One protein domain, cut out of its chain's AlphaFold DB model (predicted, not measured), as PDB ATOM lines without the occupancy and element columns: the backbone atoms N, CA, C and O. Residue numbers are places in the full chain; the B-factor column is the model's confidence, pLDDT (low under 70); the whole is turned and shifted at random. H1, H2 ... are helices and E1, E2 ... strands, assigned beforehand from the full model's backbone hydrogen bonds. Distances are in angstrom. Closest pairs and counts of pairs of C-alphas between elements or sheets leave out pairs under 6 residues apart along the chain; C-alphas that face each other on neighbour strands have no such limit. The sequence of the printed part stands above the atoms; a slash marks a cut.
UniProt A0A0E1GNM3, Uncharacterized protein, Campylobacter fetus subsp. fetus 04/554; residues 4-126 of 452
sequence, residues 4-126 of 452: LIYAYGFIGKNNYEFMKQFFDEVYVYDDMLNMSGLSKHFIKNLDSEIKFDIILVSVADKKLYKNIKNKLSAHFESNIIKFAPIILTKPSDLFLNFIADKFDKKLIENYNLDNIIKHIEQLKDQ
ATOM      1  N   LEU A   4     -30.994  40.214  44.952       93.75
ATOM      2  CA  LEU A   4     -31.506  40.691  43.668       93.75
ATOM      3  C   LEU A   4     -32.425  39.640  43.044       93.75
ATOM      4  O   LEU A   4     -31.998  38.520  42.771       93.75
ATOM      5  N   ILE A   5     -33.674  40.004  42.769       93.62
ATOM      6  CA  ILE A   5     -34.589  39.224  41.937       93.62
ATOM      7  C   ILE A   5     -34.419  39.670  40.485       93.62
ATOM      8  O   ILE A   5     -34.726  40.812  40.145       93.62
ATOM      9  N   TYR A   6     -33.956  38.759  39.630       91.19
ATOM     10  CA  TYR A   6     -33.822  38.988  38.192       91.19
ATOM     11  C   TYR A   6     -34.973  38.323  37.425       91.19
ATOM     12  O   TYR A   6     -35.296  37.160  37.699       91.19
ATOM     13  N   ALA A   7     -35.515  39.031  36.427       84.00
ATOM     14  CA  ALA A   7     -36.691  38.674  35.623       84.00
ATOM     15  C   ALA A   7     -38.002  38.744  36.428       84.00
ATOM     16  O   ALA A   7     -38.540  37.741  36.907       84.00
ATOM     17  N   TYR A   8     -38.542  39.953  36.550       78.19
ATOM     18  CA  TYR A   8     -39.764  40.303  37.272       78.19
ATOM     19  C   TYR A   8     -41.049  40.021  36.469       78.19
ATOM     20  O   TYR A   8     -42.013  40.788  36.473       78.19
ATOM     21  N   GLY A   9     -41.098  38.852  35.830       79.19
ATOM     22  CA  GLY A   9     -42.347  38.245  35.376       79.19
ATOM     23  C   GLY A   9     -43.174  37.705  36.551       79.19
ATOM     24  O   GLY A   9     -42.881  37.954  37.721       79.19
ATOM     25  N   PHE A  10     -44.196  36.893  36.263       82.25
ATOM     26  CA  PHE A  10     -45.068  36.299  37.291       82.25
ATOM     27  C   PHE A  10     -44.291  35.580  38.414       82.25
ATOM     28  O   PHE A  10     -44.577  35.785  39.592       82.25
ATOM     29  N   ILE A  11     -43.260  34.808  38.060       87.38
ATOM     30  CA  ILE A  11     -42.408  34.075  39.013       87.38
ATOM     31  C   ILE A  11     -41.536  35.039  39.829       87.38
ATOM     32  O   ILE A  11     -41.463  34.918  41.050       87.38
ATOM     33  N   GLY A  12     -40.920  36.034  39.182       89.31
ATOM     34  CA  GLY A  12     -40.110  37.049  39.859       89.31
ATOM     35  C   GLY A  12     -40.911  37.875  40.858       89.31
ATOM     36  O   GLY A  12     -40.472  38.045  41.995       89.31
ATOM     37  N   LYS A  13     -42.129  38.293  40.495       88.12
ATOM     38  CA  LYS A  13     -43.044  38.971  41.423       88.12
ATOM     39  C   LYS A  13     -43.335  38.115  42.653       88.12
ATOM     40  O   LYS A  13     -43.274  38.608  43.774       88.12
ATOM     41  N   ASN A  14     -43.623  36.833  42.464       89.50
ATOM     42  CA  ASN A  14     -43.950  35.951  43.578       89.50
ATOM     43  C   ASN A  14     -42.743  35.678  44.487       89.50
ATOM     44  O   ASN A  14     -42.889  35.664  45.708       89.50
ATOM     45  N   ASN A  15     -41.553  35.496  43.909       90.56
ATOM     46  CA  ASN A  15     -40.319  35.353  44.678       90.56
ATOM     47  C   ASN A  15     -39.978  36.635  45.441       90.56
ATOM     48  O   ASN A  15     -39.569  36.550  46.591       90.56
ATOM     49  N   TYR A  16     -40.178  37.811  44.844       90.44
ATOM     50  CA  TYR A  16     -40.001  39.089  45.531       90.44
ATOM     51  C   TYR A  16     -40.918  39.206  46.757       90.44
ATOM     52  O   TYR A  16     -40.440  39.476  47.857       90.44
ATOM     53  N   GLU A  17     -42.217  38.932  46.586       87.94
ATOM     54  CA  GLU A  17     -43.202  38.973  47.675       87.94
ATOM     55  C   GLU A  17     -42.881  37.983  48.802       87.94
ATOM     56  O   GLU A  17     -43.118  38.278  49.969       87.94
ATOM     57  N   PHE A  18     -42.315  36.827  48.460       90.81
ATOM     58  CA  PHE A  18     -41.856  35.856  49.442       90.81
ATOM     59  C   PHE A  18     -40.584  36.324  50.165       90.81
ATOM     60  O   PHE A  18     -40.529  36.291  51.389       90.81
ATOM     61  N   MET A  19     -39.565  36.792  49.438       90.50
ATOM     62  CA  MET A  19     -38.279  37.175  50.034       90.50
ATOM     63  C   MET A  19     -38.396  38.399  50.943       90.50
ATOM     64  O   MET A  19     -37.776  38.423  52.007       90.50
ATOM     65  N   LYS A  20     -39.228  39.383  50.580       90.44
ATOM     66  CA  LYS A  20     -39.432  40.588  51.403       90.44
ATOM     67  C   LYS A  20     -40.086  40.299  52.760       90.44
ATOM     68  O   LYS A  20     -40.060  41.153  53.635       90.44
ATOM     69  N   GLN A  21     -40.680  39.114  52.941       89.06
ATOM     70  CA  GLN A  21     -41.213  38.690  54.237       89.06
ATOM     71  C   GLN A  21     -40.093  38.452  55.261       89.06
ATOM     72  O   GLN A  21     -40.320  38.546  56.464       89.06
ATOM     73  N   PHE A  22     -38.888  38.120  54.789       89.12
ATOM     74  CA  PHE A  22     -37.791  37.654  55.637       89.12
ATOM     75  C   PHE A  22     -36.570  38.570  55.621       89.12
ATOM     76  O   PHE A  22     -35.770  38.506  56.562       89.12
ATOM     77  N   PHE A  23     -36.421  39.382  54.574       90.56
ATOM     78  CA  PHE A  23     -35.254  40.222  54.336       90.56
ATOM     79  C   PHE A  23     -35.681  41.644  53.967       90.56
ATOM     80  O   PHE A  23     -36.537  41.833  53.107       90.56
ATOM     81  N   ASP A  24     -35.033  42.631  54.581       87.94
ATOM     82  CA  ASP A  24     -35.335  44.051  54.360       87.94
ATOM     83  C   ASP A  24     -34.740  44.587  53.044       87.94
ATOM     84  O   ASP A  24     -35.258  45.529  52.445       87.94
ATOM     85  N   GLU A  25     -33.652  43.975  52.568       91.69
ATOM     86  CA  GLU A  25     -32.893  44.414  51.392       91.69
ATOM     87  C   GLU A  25     -33.144  43.494  50.179       91.69
ATOM     88  O   GLU A  25     -32.263  42.749  49.736       91.69
ATOM     89  N   VAL A  26     -34.364  43.540  49.629       92.31
ATOM     90  CA  VAL A  26     -34.743  42.819  48.400       92.31
ATOM     91  C   VAL A  26     -34.958  43.804  47.254       92.31
ATOM     92  O   VAL A  26     -35.774  44.722  47.344       92.31
ATOM     93  N   TYR A  27     -34.237  43.587  46.160       92.00
ATOM     94  CA  TYR A  27     -34.229  44.436  44.975       92.00
ATOM     95  C   TYR A  27     -34.709  43.671  43.749       92.00
ATOM     96  O   TYR A  27     -34.681  42.440  43.710       92.00
ATOM     97  N   VAL A  28     -35.134  44.411  42.731       90.56
ATOM     98  CA  VAL A  28     -35.675  43.851  41.492       90.56
ATOM     99  C   VAL A  28     -34.977  44.456  40.279       90.56
ATOM    100  O   VAL A  28     -34.809  45.675  40.206       90.56
ATOM    101  N   TYR A  29     -34.637  43.607  39.308       89.31
ATOM    102  CA  TYR A  29     -34.199  44.015  37.976       89.31
ATOM    103  C   TYR A  29     -34.847  43.158  36.881       89.31
ATOM    104  O   TYR A  29     -34.948  41.932  36.998       89.31
ATOM    105  N   ASP A  30     -35.289  43.808  35.807       83.56
ATOM    106  CA  ASP A  30     -35.870  43.159  34.634       83.56
ATOM    107  C   ASP A  30     -35.562  43.975  33.372       83.56
ATOM    108  O   ASP A  30     -35.998  45.121  33.255       83.56
ATOM    109  N   ASP A  31     -34.841  43.368  32.427       78.00
ATOM    110  CA  ASP A  31     -34.458  43.959  31.137       78.00
ATOM    111  C   ASP A  31     -35.668  44.399  30.285       78.00
ATOM    112  O   ASP A  31     -35.512  45.181  29.347       78.00
ATOM    113  N   MET A  32     -36.865  43.871  30.568       74.00
ATOM    114  CA  MET A  32     -38.065  44.021  29.738       74.00
ATOM    115  C   MET A  32     -39.099  44.996  30.319       74.00
ATOM    116  O   MET A  32     -40.112  45.264  29.666       74.00
ATOM    117  N   LEU A  33     -38.898  45.519  31.534       66.62
ATOM    118  CA  LEU A  33     -39.863  46.412  32.181       66.62
ATOM    119  C   LEU A  33     -39.579  47.886  31.883       66.62
ATOM    120  O   LEU A  33     -38.475  48.389  32.082       66.62
ATOM    121  N   ASN A  34     -40.622  48.615  31.475       61.25
ATOM    122  CA  ASN A  34     -40.556  50.069  31.397       61.25
ATOM    123  C   ASN A  34     -40.516  50.658  32.817       61.25
ATOM    124  O   ASN A  34     -41.452  50.501  33.600       61.25
ATOM    125  N   MET A  35     -39.420  51.340  33.140       58.66
ATOM    126  CA  MET A  35     -39.102  51.833  34.485       58.66
ATOM    127  C   MET A  35     -39.869  53.105  34.889       58.66
ATOM    128  O   MET A  35     -39.650  53.639  35.981       58.66
ATOM    129  N   SER A  36     -40.763  53.624  34.038       50.09
ATOM    130  CA  SER A  36     -41.583  54.798  34.346       50.09
ATOM    131  C   SER A  36     -42.612  54.482  35.443       50.09
ATOM    132  O   SER A  36     -43.609  53.813  35.187       50.09
ATOM    133  N   GLY A  37     -42.381  54.981  36.664       53.06
ATOM    134  CA  GLY A  37     -43.348  54.922  37.773       53.06
ATOM    135  C   GLY A  37     -43.167  53.773  38.775       53.06
ATOM    136  O   GLY A  37     -44.036  53.575  39.622       53.06
ATOM    137  N   LEU A  38     -42.066  53.016  38.710       57.06
ATOM    138  CA  LEU A  38     -41.801  51.904  39.633       57.06
ATOM    139  C   LEU A  38     -41.092  52.342  40.931       57.06
ATOM    140  O   LEU A  38     -40.420  53.370  40.994       57.06
ATOM    141  N   SER A  39     -41.288  51.547  41.989       61.78
ATOM    142  CA  SER A  39     -40.849  51.833  43.364       61.78
ATOM    143  C   SER A  39     -39.321  51.900  43.542       61.78
ATOM    144  O   SER A  39     -38.564  51.331  42.761       61.78
ATOM    145  N   LYS A  40     -38.875  52.506  44.650       64.81
ATOM    146  CA  LYS A  40     -37.468  52.630  45.095       64.81
ATOM    147  C   LYS A  40     -36.659  51.319  45.202       64.81
ATOM    148  O   LYS A  40     -35.445  51.384  45.339       64.81
ATOM    149  N   HIS A  41     -37.302  50.154  45.124       73.44
ATOM    150  CA  HIS A  41     -36.650  48.835  45.185       73.44
ATOM    151  C   HIS A  41     -36.307  48.246  43.800       73.44
ATOM    152  O   HIS A  41     -35.681  47.191  43.718       73.44
ATOM    153  N   PHE A  42     -36.686  48.921  42.709       82.44
ATOM    154  CA  PHE A  42     -36.285  48.556  41.349       82.44
ATOM    155  C   PHE A  42     -34.979  49.264  40.987       82.44
ATOM    156  O   PHE A  42     -34.916  50.496  40.994       82.44
ATOM    157  N   ILE A  43     -33.938  48.500  40.652       83.25
ATOM    158  CA  ILE A  43     -32.664  49.075  40.205       83.25
ATOM    159  C   ILE A  43     -32.707  49.336  38.696       83.25
ATOM    160  O   ILE A  43     -33.303  48.580  37.938       83.25
ATOM    161  N   LYS A  44     -32.104  50.446  38.257       75.50
ATOM    162  CA  LYS A  44     -32.127  50.886  36.847       75.50
ATOM    163  C   LYS A  44     -30.980  50.328  36.010       75.50
ATOM    164  O   LYS A  44     -31.113  50.243  34.795       75.50
ATOM    165  N   ASN A  45     -29.870  49.977  36.648       77.06
ATOM    166  CA  ASN A  45     -28.699  49.408  35.997       77.06
ATOM    167  C   ASN A  45     -28.092  48.323  36.900       77.06
ATOM    168  O   ASN A  45     -28.127  48.457  38.125       77.06
ATOM    169  N   LEU A  46     -27.549  47.276  36.281       76.31
ATOM    170  CA  LEU A  46     -26.794  46.215  36.940       76.31
ATOM    171  C   LEU A  46     -25.444  46.710  37.475       76.31
ATOM    172  O   LEU A  46     -24.991  46.196  38.490       76.31
ATOM    173  N   ASP A  47     -24.862  47.758  36.879       69.12
ATOM    174  CA  ASP A  47     -23.606  48.384  37.341       69.12
ATOM    175  C   ASP A  47     -23.793  49.309  38.565       69.12
ATOM    176  O   ASP A  47     -23.069  50.287  38.752       69.12
ATOM    177  N   SER A  48     -24.810  49.059  39.391       65.69
ATOM    178  CA  SER A  48     -25.028  49.821  40.622       65.69
ATOM    179  C   SER A  48     -23.909  49.572  41.642       65.69
ATOM    180  O   SER A  48     -23.417  48.453  41.746       65.69
ATOM    181  N   GLU A  49     -23.582  50.558  42.488       72.56
ATOM    182  CA  GLU A  49     -22.635  50.388  43.615       72.56
ATOM    183  C   GLU A  49     -23.099  49.358  44.672       72.56
ATOM    184  O   GLU A  49     -22.367  49.014  45.603       72.56
ATOM    185  N   ILE A  50     -24.334  48.861  44.554       81.38
ATOM    186  CA  ILE A  50     -24.937  47.914  45.488       81.38
ATOM    187  C   ILE A  50     -24.342  46.522  45.259       81.38
ATOM    188  O   ILE A  50     -24.518  45.910  44.209       81.38
ATOM    189  N   LYS A  51     -23.685  45.983  46.290       87.81
ATOM    190  CA  LYS A  51     -23.242  44.583  46.327       87.81
ATOM    191  C   LYS A  51     -24.381  43.672  46.782       87.81
ATOM    192  O   LYS A  51     -24.990  43.940  47.818       87.81
ATOM    193  N   PHE A  52     -24.628  42.598  46.037       91.88
ATOM    194  CA  PHE A  52     -25.633  41.582  46.357       91.88
ATOM    195  C   PHE A  52     -24.974  40.321  46.912       91.88
ATOM    196  O   PHE A  52     -23.972  39.861  46.370       91.88
ATOM    197  N   ASP A  53     -25.570  39.743  47.954       92.88
ATOM    198  CA  ASP A  53     -25.132  38.460  48.515       92.88
ATOM    199  C   ASP A  53     -25.621  37.289  47.649       92.88
ATOM    200  O   ASP A  53     -24.985  36.239  47.568       92.88
ATOM    201  N   ILE A  54     -26.767  37.469  46.983       93.50
ATOM    202  CA  ILE A  54     -27.366  36.457  46.119       93.50
ATOM    203  C   ILE A  54     -28.222  37.081  45.017       93.50
ATOM    204  O   ILE A  54     -28.947  38.055  45.230       93.50
ATOM    205  N   ILE A  55     -28.169  36.476  43.831       94.19
ATOM    206  CA  ILE A  55     -28.969  36.865  42.671       94.19
ATOM    207  C   ILE A  55     -29.864  35.694  42.279       94.19
ATOM    208  O   ILE A  55     -29.390  34.623  41.900       94.19
ATOM    209  N   LEU A  56     -31.173  35.903  42.361       94.06
ATOM    210  CA  LEU A  56     -32.204  34.908  42.096       94.06
ATOM    211  C   LEU A  56     -32.821  35.141  40.721       94.06
ATOM    212  O   LEU A  56     -33.677  36.009  40.534       94.06
ATOM    213  N   VAL A  57     -32.417  34.323  39.754       94.19
ATOM    214  CA  VAL A  57     -32.978  34.342  38.404       94.19
ATOM    215  C   VAL A  57     -34.298  33.576  38.405       94.19
ATOM    216  O   VAL A  57     -34.330  32.342  38.471       94.19
ATOM    217  N   SER A  58     -35.392  34.329  38.351       92.44
ATOM    218  CA  SER A  58     -36.752  33.859  38.613       92.44
ATOM    219  C   SER A  58     -37.490  33.492  37.328       92.44
ATOM    220  O   SER A  58     -38.470  34.125  36.939       92.44
ATOM    221  N   VAL A  59     -37.009  32.449  36.651       89.38
ATOM    222  CA  VAL A  59     -37.581  31.954  35.389       89.38
ATOM    223  C   VAL A  59     -38.027  30.499  35.512       89.38
ATOM    224  O   VAL A  59     -37.479  29.745  36.307       89.38
ATOM    225  N   ALA A  60     -39.021  30.092  34.719       85.31
ATOM    226  CA  ALA A  60     -39.551  28.725  34.753       85.31
ATOM    227  C   ALA A  60     -38.573  27.692  34.164       85.31
ATOM    228  O   ALA A  60     -38.531  26.544  34.599       85.31
ATOM    229  N   ASP A  61     -37.793  28.095  33.158       85.81
ATOM    230  CA  ASP A  61     -36.976  27.193  32.346       85.81
ATOM    231  C   ASP A  61     -35.482  27.284  32.703       85.81
ATOM    232  O   ASP A  61     -34.863  28.352  32.640       85.81
ATOM    233  N   LYS A  62     -34.865  26.129  32.997       87.62
ATOM    234  CA  LYS A  62     -33.415  25.999  33.221       87.62
ATOM    235  C   LYS A  62     -32.577  26.424  32.007       87.62
ATOM    236  O   LYS A  62     -31.448  26.875  32.194       87.62
ATOM    237  N   LYS A  63     -33.071  26.281  30.771       88.94
ATOM    238  CA  LYS A  63     -32.377  26.752  29.557       88.94
ATOM    239  C   LYS A  63     -32.326  28.277  29.515       88.94
ATOM    240  O   LYS A  63     -31.254  28.839  29.303       88.94
ATOM    241  N   LEU A  64     -33.451  28.938  29.791       88.19
ATOM    242  CA  LEU A  64     -33.516  30.397  29.875       88.19
ATOM    243  C   LEU A  64     -32.615  30.928  30.998       88.19
ATOM    244  O   LEU A  64     -31.873  31.888  30.791       88.19
ATOM    245  N   TYR A  65     -32.594  30.242  32.145       92.44
ATOM    246  CA  TYR A  65     -31.654  30.534  33.227       92.44
ATOM    247  C   TYR A  65     -30.193  30.495  32.775       92.44
ATOM    248  O   TYR A  65     -29.453  31.416  33.104       92.44
ATOM    249  N   LYS A  66     -29.762  29.479  32.015       92.75
ATOM    250  CA  LYS A  66     -28.372  29.400  31.525       92.75
ATOM    251  C   LYS A  66     -28.001  30.621  30.681       92.75
ATOM    252  O   LYS A  66     -26.940  31.202  30.891       92.75
ATOM    253  N   ASN A  67     -28.893  31.044  29.785       90.12
ATOM    254  CA  ASN A  67     -28.672  32.220  28.940       90.12
ATOM    255  C   ASN A  67     -28.561  33.506  29.774       90.12
ATOM    256  O   ASN A  67     -27.645  34.299  29.568       90.12
ATOM    257  N   ILE A  68     -29.463  33.691  30.740       90.75
ATOM    258  CA  ILE A  68     -29.452  34.841  31.650       90.75
ATOM    259  C   ILE A  68     -28.208  34.828  32.543       90.75
ATOM    260  O   ILE A  68     -27.555  35.853  32.708       90.75
ATOM    261  N   LYS A  69     -27.838  33.666  33.091       93.38
ATOM    262  CA  LYS A  69     -26.652  33.510  33.937       93.38
ATOM    263  C   LYS A  69     -25.387  33.948  33.206       93.38
ATOM    264  O   LYS A  69     -24.559  34.625  33.810       93.38
ATOM    265  N   ASN A  70     -25.247  33.588  31.931       89.75
ATOM    266  CA  ASN A  70     -24.098  33.996  31.122       89.75
ATOM    267  C   ASN A  70     -24.023  35.522  30.979       89.75
ATOM    268  O   ASN A  70     -22.943  36.080  31.134       89.75
ATOM    269  N   LYS A  71     -25.162  36.195  30.759       88.69
ATOM    270  CA  LYS A  71     -25.228  37.666  30.719       88.69
ATOM    271  C   LYS A  71     -24.854  38.289  32.064       88.69
ATOM    272  O   LYS A  71     -23.998  39.160  32.127       88.69
ATOM    273  N   LEU A  72     -25.454  37.805  33.150       90.69
ATOM    274  CA  LEU A  72     -25.217  38.324  34.500       90.69
ATOM    275  C   LEU A  72     -23.787  38.085  34.996       90.69
ATOM    276  O   LEU A  72     -23.281  38.879  35.780       90.69
ATOM    277  N   SER A  73     -23.118  37.033  34.519       91.75
ATOM    278  CA  SER A  73     -21.728  36.735  34.894       91.75
ATOM    279  C   SER A  73     -20.722  37.769  34.368       91.75
ATOM    280  O   SER A  73     -19.578  37.765  34.808       91.75
ATOM    281  N   ALA A  74     -21.130  38.661  33.455       88.25
ATOM    282  CA  ALA A  74     -20.322  39.813  33.057       88.25
ATOM    283  C   ALA A  74     -20.285  40.919  34.132       88.25
ATOM    284  O   ALA A  74     -19.362  41.725  34.136       88.25
ATOM    285  N   HIS A  75     -21.268  40.941  35.039       88.25
ATOM    286  CA  HIS A  75     -21.428  41.974  36.070       88.25
ATOM    287  C   HIS A  75     -21.241  41.432  37.499       88.25
ATOM    288  O   HIS A  75     -20.891  42.184  38.402       88.25
ATOM    289  N   PHE A  76     -21.463  40.131  37.720       91.19
ATOM    290  CA  PHE A  76     -21.464  39.515  39.050       91.19
ATOM    291  C   PHE A  76     -20.742  38.166  39.075       91.19
ATOM    292  O   PHE A  76     -20.664  37.463  38.068       91.19
ATOM    293  N   GLU A  77     -20.277  37.753  40.255       91.06
ATOM    294  CA  GLU A  77     -19.654  36.441  40.432       91.06
ATOM    295  C   GLU A  77     -20.644  35.293  40.131       91.06
ATOM    296  O   GLU A  77     -21.785  35.252  40.598       91.06
ATOM    297  N   SER A  78     -20.214  34.297  39.351       89.62
ATOM    298  CA  SER A  78     -21.107  33.221  38.892       89.62
ATOM    299  C   SER A  78     -21.625  32.289  40.001       89.62
ATOM    300  O   SER A  78     -22.595  31.552  39.777       89.62
ATOM    301  N   ASN A  79     -20.973  32.276  41.165       91.38
ATOM    302  CA  ASN A  79     -21.337  31.501  42.358       91.38
ATOM    303  C   ASN A  79     -22.582  32.066  43.065       91.38
ATOM    304  O   ASN A  79     -23.355  31.264  43.595       91.38
ATOM    305  N   ILE A  80     -22.818  33.384  43.030       93.19
ATOM    306  CA  ILE A  80     -23.972  34.039  43.672       93.19
ATOM    307  C   ILE A  80     -25.222  34.077  42.777       93.19
ATOM    308  O   ILE A  80     -26.315  34.355  43.264       93.19
ATOM    309  N   ILE A  81     -25.097  33.743  41.484       94.56
ATOM    310  CA  ILE A  81     -26.215  33.702  40.526       94.56
ATOM    311  C   ILE A  81     -26.901  32.333  40.550       94.56
ATOM    312  O   ILE A  81     -26.370  31.327  40.058       94.56
ATOM    313  N   LYS A  82     -28.132  32.291  41.053       93.75
ATOM    314  CA  LYS A  82     -28.884  31.064  41.310       93.75
ATOM    315  C   LYS A  82     -30.189  30.980  40.520       93.75
ATOM    316  O   LYS A  82     -30.810  31.988  40.196       93.75
ATOM    317  N   PHE A  83     -30.596  29.753  40.204       92.69
ATOM    318  CA  PHE A  83     -31.859  29.463  39.526       92.69
ATOM    319  C   PHE A  83     -32.998  29.341  40.538       92.69
ATOM    320  O   PHE A  83     -32.941  28.445  41.375       92.69
ATOM    321  N   ALA A  84     -34.027  30.188  40.430       89.38
ATOM    322  CA  ALA A  84     -35.037  30.366  41.474       89.38
ATOM    323  C   ALA A  84     -36.494  30.232  40.989       89.38
ATOM    324  O   ALA A  84     -37.252  31.198  41.060       89.38
ATOM    325  N   PRO A  85     -36.968  29.051  40.561       85.50
ATOM    326  CA  PRO A  85     -38.379  28.839  40.221       85.50
ATOM    327  C   PRO A  85     -39.236  28.554  41.475       85.50
ATOM    328  O   PRO A  85     -40.129  27.715  41.435       85.50
ATOM    329  N   ILE A  86     -38.917  29.174  42.614       78.25
ATOM    330  CA  ILE A  86     -39.388  28.731  43.937       78.25
ATOM    331  C   ILE A  86     -40.905  28.916  44.073       78.25
ATOM    332  O   ILE A  86     -41.604  27.998  44.500       78.25
ATOM    333  N   ILE A  87     -41.425  30.087  43.693       81.00
ATOM    334  CA  ILE A  87     -42.836  30.423  43.882       81.00
ATOM    335  C   ILE A  87     -43.534  30.628  42.534       81.00
ATOM    336  O   ILE A  87     -43.625  31.732  41.993       81.00
ATOM    337  N   LEU A  88     -44.082  29.540  41.994       74.81
ATOM    338  CA  LEU A  88     -44.837  29.588  40.741       74.81
ATOM    339  C   LEU A  88     -46.203  30.260  40.894       74.81
ATOM    340  O   LEU A  88     -46.676  30.825  39.927       74.81
ATOM    341  N   THR A  89     -46.822  30.255  42.075       74.81
ATOM    342  CA  THR A  89     -48.121  30.904  42.340       74.81
ATOM    343  C   THR A  89     -48.003  31.882  43.497       74.81
ATOM    344  O   THR A  89     -47.412  31.520  44.514       74.81
ATOM    345  N   LYS A  90     -48.603  33.077  43.386       77.31
ATOM    346  CA  LYS A  90     -48.525  34.097  44.442       77.31
ATOM    347  C   LYS A  90     -48.956  33.503  45.797       77.31
ATOM    348  O   LYS A  90     -50.081  33.008  45.890       77.31
ATOM    349  N   PRO A  91     -48.115  33.565  46.845       79.00
ATOM    350  CA  PRO A  91     -48.516  33.151  48.181       79.00
ATOM    351  C   PRO A  91     -49.594  34.102  48.715       79.00
ATOM    352  O   PRO A  91     -49.534  35.307  48.477       79.00
ATOM    353  N   SER A  92     -50.582  33.581  49.445       82.69
ATOM    354  CA  SER A  92     -51.541  34.437  50.154       82.69
ATOM    355  C   SER A  92     -50.858  35.156  51.319       82.69
ATOM    356  O   SER A  92     -50.044  34.535  52.005       82.69
ATOM    357  N   ASP A  93     -51.259  36.389  51.622       84.06
ATOM    358  CA  ASP A  93     -50.694  37.161  52.740       84.06
ATOM    359  C   ASP A  93     -50.870  36.437  54.090       84.06
ATOM    360  O   ASP A  93     -49.987  36.467  54.941       84.06
ATOM    361  N   LEU A  94     -51.969  35.690  54.266       83.06
ATOM    362  CA  LEU A  94     -52.193  34.859  55.455       83.06
ATOM    363  C   LEU A  94     -51.145  33.749  55.613       83.06
ATOM    364  O   LEU A  94     -50.730  33.454  56.732       83.06
ATOM    365  N   PHE A  95     -50.732  33.131  54.507       87.25
ATOM    366  CA  PHE A  95     -49.671  32.129  54.515       87.25
ATOM    367  C   PHE A  95     -48.314  32.775  54.802       87.25
ATOM    368  O   PHE A  95     -47.589  32.272  55.651       87.25
ATOM    369  N   LEU A  96     -48.000  33.910  54.163       88.69
ATOM    370  CA  LEU A  96     -46.754  34.652  54.411       88.69
ATOM    371  C   LEU A  96     -46.620  35.065  55.881       88.69
ATOM    372  O   LEU A  96     -45.578  34.837  56.491       88.69
ATOM    373  N   ASN A  97     -47.700  35.573  56.477       87.62
ATOM    374  CA  ASN A  97     -47.742  35.906  57.899       87.62
ATOM    375  C   ASN A  97     -47.562  34.670  58.791       87.62
ATOM    376  O   ASN A  97     -46.890  34.752  59.812       87.62
ATOM    377  N   PHE A  98     -48.133  33.521  58.411       88.81
ATOM    378  CA  PHE A  98     -47.996  32.277  59.174       88.81
ATOM    379  C   PHE A  98     -46.564  31.727  59.187       88.81
ATOM    380  O   PHE A  98     -46.182  31.076  60.158       88.81
ATOM    381  N   ILE A  99     -45.798  31.938  58.113       91.50
ATOM    382  CA  ILE A  99     -44.428  31.419  57.987       91.50
ATOM    383  C   ILE A  99     -43.349  32.421  58.412       91.50
ATOM    384  O   ILE A  99     -42.179  32.045  58.440       91.50
ATOM    385  N   ALA A 100     -43.718  33.670  58.716       88.19
ATOM    386  CA  ALA A 100     -42.798  34.784  58.958       88.19
ATOM    387  C   ALA A 100     -41.688  34.463  59.978       88.19
ATOM    388  O   ALA A 100     -40.535  34.843  59.782       88.19
ATOM    389  N   ASP A 101     -42.040  33.736  61.038       88.25
ATOM    390  CA  ASP A 101     -41.168  33.313  62.137       88.25
ATOM    391  C   ASP A 101     -40.762  31.828  62.071       88.25
ATOM    392  O   ASP A 101     -39.966  31.371  62.889       88.25
ATOM    393  N   LYS A 102     -41.281  31.070  61.095       91.25
ATOM    394  CA  LYS A 102     -41.085  29.611  60.980       91.25
ATOM    395  C   LYS A 102     -40.133  29.202  59.872       91.25
ATOM    396  O   LYS A 102     -39.617  28.090  59.894       91.25
ATOM    397  N   PHE A 103     -39.956  30.063  58.876       90.94
ATOM    398  CA  PHE A 103     -39.113  29.761  57.735       90.94
ATOM    399  C   PHE A 103     -37.628  29.882  58.106       90.94
ATOM    400  O   PHE A 103     -37.174  30.940  58.549       90.94
ATOM    401  N   ASP A 104     -36.853  28.818  57.884       90.94
ATOM    402  CA  ASP A 104     -35.407  28.843  58.116       90.94
ATOM    403  C   ASP A 104     -34.683  29.697  57.060       90.94
ATOM    404  O   ASP A 104     -34.417  29.265  55.931       90.94
ATOM    405  N   LYS A 105     -34.318  30.924  57.448       89.69
ATOM    406  CA  LYS A 105     -33.613  31.885  56.586       89.69
ATOM    407  C   LYS A 105     -32.260  31.359  56.084       89.69
ATOM    408  O   LYS A 105     -31.860  31.726  54.974       89.69
ATOM    409  N   LYS A 106     -31.603  30.439  56.812       89.44
ATOM    410  CA  LYS A 106     -30.312  29.848  56.403       89.44
ATOM    411  C   LYS A 106     -30.407  29.047  55.107       89.44
ATOM    412  O   LYS A 106     -29.396  28.849  54.431       89.44
ATOM    413  N   LEU A 107     -31.606  28.587  54.739       89.69
ATOM    414  CA  LEU A 107     -31.840  27.886  53.475       89.69
ATOM    415  C   LEU A 107     -31.655  28.803  52.262       89.69
ATOM    416  O   LEU A 107     -31.184  28.338  51.222       89.69
ATOM    417  N   ILE A 108     -31.988  30.091  52.398       87.50
ATOM    418  CA  ILE A 108     -31.757  31.100  51.353       87.50
ATOM    419  C   ILE A 108     -30.294  31.532  51.354       87.50
ATOM    420  O   ILE A 108     -29.698  31.589  50.282       87.50
ATOM    421  N   GLU A 109     -29.709  31.758  52.534       85.31
ATOM    422  CA  GLU A 109     -28.296  32.148  52.687       85.31
ATOM    423  C   GLU A 109     -27.347  31.126  52.039       85.31
ATOM    424  O   GLU A 109     -26.448  31.496  51.288       85.31
ATOM    425  N   ASN A 110     -27.593  29.827  52.246       86.12
ATOM    426  CA  ASN A 110     -26.801  28.745  51.641       86.12
ATOM    427  C   ASN A 110     -27.314  28.291  50.267       86.12
ATOM    428  O   ASN A 110     -26.789  27.339  49.690       86.12
ATOM    429  N   TYR A 111     -28.369  28.936  49.775       86.38
ATOM    430  CA  TYR A 111     -29.138  28.614  48.582       86.38
ATOM    431  C   TYR A 111     -29.134  27.141  48.154       86.38
ATOM    432  O   TYR A 111     -28.460  26.738  47.199       86.38
ATOM    433  N   ASN A 112     -29.957  26.342  48.828       86.44
ATOM    434  CA  ASN A 112     -30.237  24.969  48.424       86.44
ATOM    435  C   ASN A 112     -31.686  24.863  47.936       86.44
ATOM    436  O   ASN A 112     -32.608  24.771  48.743       86.44
ATOM    437  N   LEU A 113     -31.879  24.888  46.612       86.06
ATOM    438  CA  LEU A 113     -33.205  24.932  45.991       86.06
ATOM    439  C   LEU A 113     -34.111  23.777  46.441       86.06
ATOM    440  O   LEU A 113     -35.270  24.015  46.772       86.06
ATOM    441  N   ASP A 114     -33.587  22.553  46.501       88.50
ATOM    442  CA  ASP A 114     -34.377  21.373  46.863       88.50
ATOM    443  C   ASP A 114     -34.812  21.426  48.333       88.50
ATOM    444  O   ASP A 114     -35.971  21.148  48.654       88.50
ATOM    445  N   ASN A 115     -33.921  21.867  49.228       91.56
ATOM    446  CA  ASN A 115     -34.260  22.051  50.639       91.56
ATOM    447  C   ASN A 115     -35.253  23.201  50.845       91.56
ATOM    448  O   ASN A 115     -36.169  23.061  51.653       91.56
ATOM    449  N   ILE A 116     -35.107  24.308  50.108       90.69
ATOM    450  CA  ILE A 116     -36.054  25.432  50.144       90.69
ATOM    451  C   ILE A 116     -37.446  24.953  49.720       90.69
ATOM    452  O   ILE A 116     -38.413  25.181  50.444       90.69
ATOM    453  N   ILE A 117     -37.553  24.253  48.584       89.31
ATOM    454  CA  ILE A 117     -38.831  23.725  48.080       89.31
ATOM    455  C   ILE A 117     -39.446  22.766  49.101       89.31
ATOM    456  O   ILE A 117     -40.610  22.925  49.467       89.31
ATOM    457  N   LYS A 118     -38.660  21.813  49.616       91.12
ATOM    458  CA  LYS A 118     -39.132  20.845  50.611       91.12
ATOM    459  C   LYS A 118     -39.643  21.529  51.879       91.12
ATOM    460  O   LYS A 118     -40.682  21.134  52.403       91.12
ATOM    461  N   HIS A 119     -38.946  22.556  52.359       91.81
ATOM    462  CA  HIS A 119     -39.351  23.288  53.554       91.81
ATOM    463  C   HIS A 119     -40.618  24.126  53.323       91.81
ATOM    464  O   HIS A 119     -41.501  24.157  54.179       91.81
ATOM    465  N   ILE A 120     -40.766  24.745  52.147       90.25
ATOM    466  CA  ILE A 120     -41.994  25.465  51.775       90.25
ATOM    467  C   ILE A 120     -43.192  24.512  51.724       90.25
ATOM    468  O   ILE A 120     -44.249  24.860  52.245       90.25
ATOM    469  N   GLU A 121     -43.046  23.322  51.135       90.19
ATOM    470  CA  GLU A 121     -44.128  22.326  51.103       90.19
ATOM    471  C   GLU A 121     -44.508  21.853  52.515       90.19
ATOM    472  O   GLU A 121     -45.689  21.847  52.857       90.19
ATOM    473  N   GLN A 122     -43.529  21.602  53.391       93.75
ATOM    474  CA  GLN A 122     -43.797  21.292  54.803       93.75
ATOM    475  C   GLN A 122     -44.592  22.402  55.507       93.75
ATOM    476  O   GLN A 122     -45.547  22.124  56.231       93.75
ATOM    477  N   LEU A 123     -44.223  23.666  55.291       92.44
ATOM    478  CA  LEU A 123     -44.932  24.804  55.878       92.44
ATOM    479  C   LEU A 123     -46.338  24.979  55.295       92.44
ATOM    480  O   LEU A 123     -47.242  25.395  56.021       92.44
ATOM    481  N   LYS A 124     -46.551  24.657  54.013       90.56
ATOM    482  CA  LYS A 124     -47.890  24.646  53.403       90.56
ATOM    483  C   LYS A 124     -48.784  23.597  54.050       90.56
ATOM    484  O   LYS A 124     -49.939  23.906  54.334       90.56
ATOM    485  N   ASP A 125     -48.267  22.403  54.307       92.25
ATOM    486  CA  ASP A 125     -49.038  21.346  54.963       92.25
ATOM    487  C   ASP A 125     -49.375  21.725  56.410       92.25
ATOM    488  O   ASP A 125     -50.544  21.682  56.797       92.25
ATOM    489  N   GLN A 126     -48.407  22.257  57.162       92.62
ATOM    490  CA  GLN A 126     -48.665  22.804  58.501       92.62
ATOM    491  C   GLN A 126     -49.694  23.941  58.483       92.62
ATOM    492  O   GLN A 126     -50.548  24.026  59.366       92.62
TER     493      GLN A 126
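What this domain is: This is residues 4 to 126 of the 452 residues of an uncharacterized protein of Campylobacter fetus subsp. fetus 04/554 (UniProt A0A0E1GNM3). A small, twisted sheet of four parallel strands, E2 E1 E3 E4, makes a slab with one helix on each face, H1 over E1 and H2 over E3 and E4; a loose group of three helices, H3, H4 and H5, sits to one side of this slab. The long link of residues 30 to 53, with no named element, swings out beyond the edge strand E2. The printed part has 123 residues, with five named helices and four named strands in the order E1 H1 E2 E3 H2 E4 H3 H4 H5. The class is mixed, helices and strands, though under half of the printed residues, 61 of 123, are in named elements. The whole is compact, with a radius of gyration of the C-alphas of 14.2 A and spans of 41 by 31 by 24 A.

Where its parts are: In sheet order, E2 is residues 25 to 29, 13.5 A long, E1 residues 4 to 6, E3 residues 54 to 57, 9.8 A long, and E4 residues 81 to 83. C-alpha 4, where E1 begins, is at (-31.506, 40.691, 43.668), and C-alpha 83, where E4 ends, is at (-31.859, 29.463, 39.526). H1 is residues 10 to 19, 14.5 A long, and H2 is residues 62 to 72, 14.9 A long. H3 is residues 93 to 99, 10.0 A long, and H4 is the four residues 106 to 109. H5, the longest helix, is residues 113 to 126, 20.0 A long, and ends with C-alpha 126 at (-48.665, 22.804, 58.501).

How they stand to each other: The inner strands E1 and E3 are parallel at 16 degrees, with N 6 and O 56 at 2.9 A and N 56 and O 4 at 2.8 A, within hydrogen-bond range. The edge strand E2 is parallel to E1 at 23 degrees, with N 5 and O 27 at 2.8 A. The other edge strand, E4, is parallel to E3 at 42 degrees, with N 82 and O 55 at 2.8 A. From edge to edge the strands' lines turn by 77 degrees. H1 is on the sheet at a height of 8.9 A, over E1, and runs along the strands, at 8 degrees to E1 on the local plane. Its closest C-alphas to E1 are those of Gly 12 and Ile 5, 6.3 A apart. H2 is on the opposite face at a height of 8.4 A, over E4 and, only just, over E3, on which 3 of its 11 C-alphas fall. It runs along the strands, at 14 degrees to E4 on the local plane, and the closest C-alphas of the two are those of Tyr 65 and Phe 83, 6.4 A apart. With helices on both faces there are three layers. E1, H1, E2 and E3, H2, E4 are strand-helix-strand units, two parallel neighbour strands with a helix between, each with a right-handed crossover. H3, H4 and H5 are not on the sheet. H3 is close to H1 but not clearly touching, with the C-alphas of Leu 96 and Phe 18 closest at 7.1 A. H3 is likewise close to H5 but not clearly touching, about perpendicular at 75 degrees, with Ile 99 and Leu 123 closest at 7.0 A between C-alphas. H4 and H5 only just touch, with 3 pairs of C-alphas within 8 A, and only at the corner; Leu 107 and Ile 116 have the closest C-alphas, 5.9 A apart. In H1, H2, H3 and H5 every O i to N i+4 pair is within hydrogen-bond range; H4 is too short for such a pair.

The domain as a whole: The C-alphas farthest apart are those of Ala 74 and Gln 126, 41.7 A. The printed part has no cut. The link from E2 to E3 is long, with 24 residues. The mean pLDDT of the printed part is 85.6, and it is under 70 at residues 33 to 40 and 47 to 48, within that link.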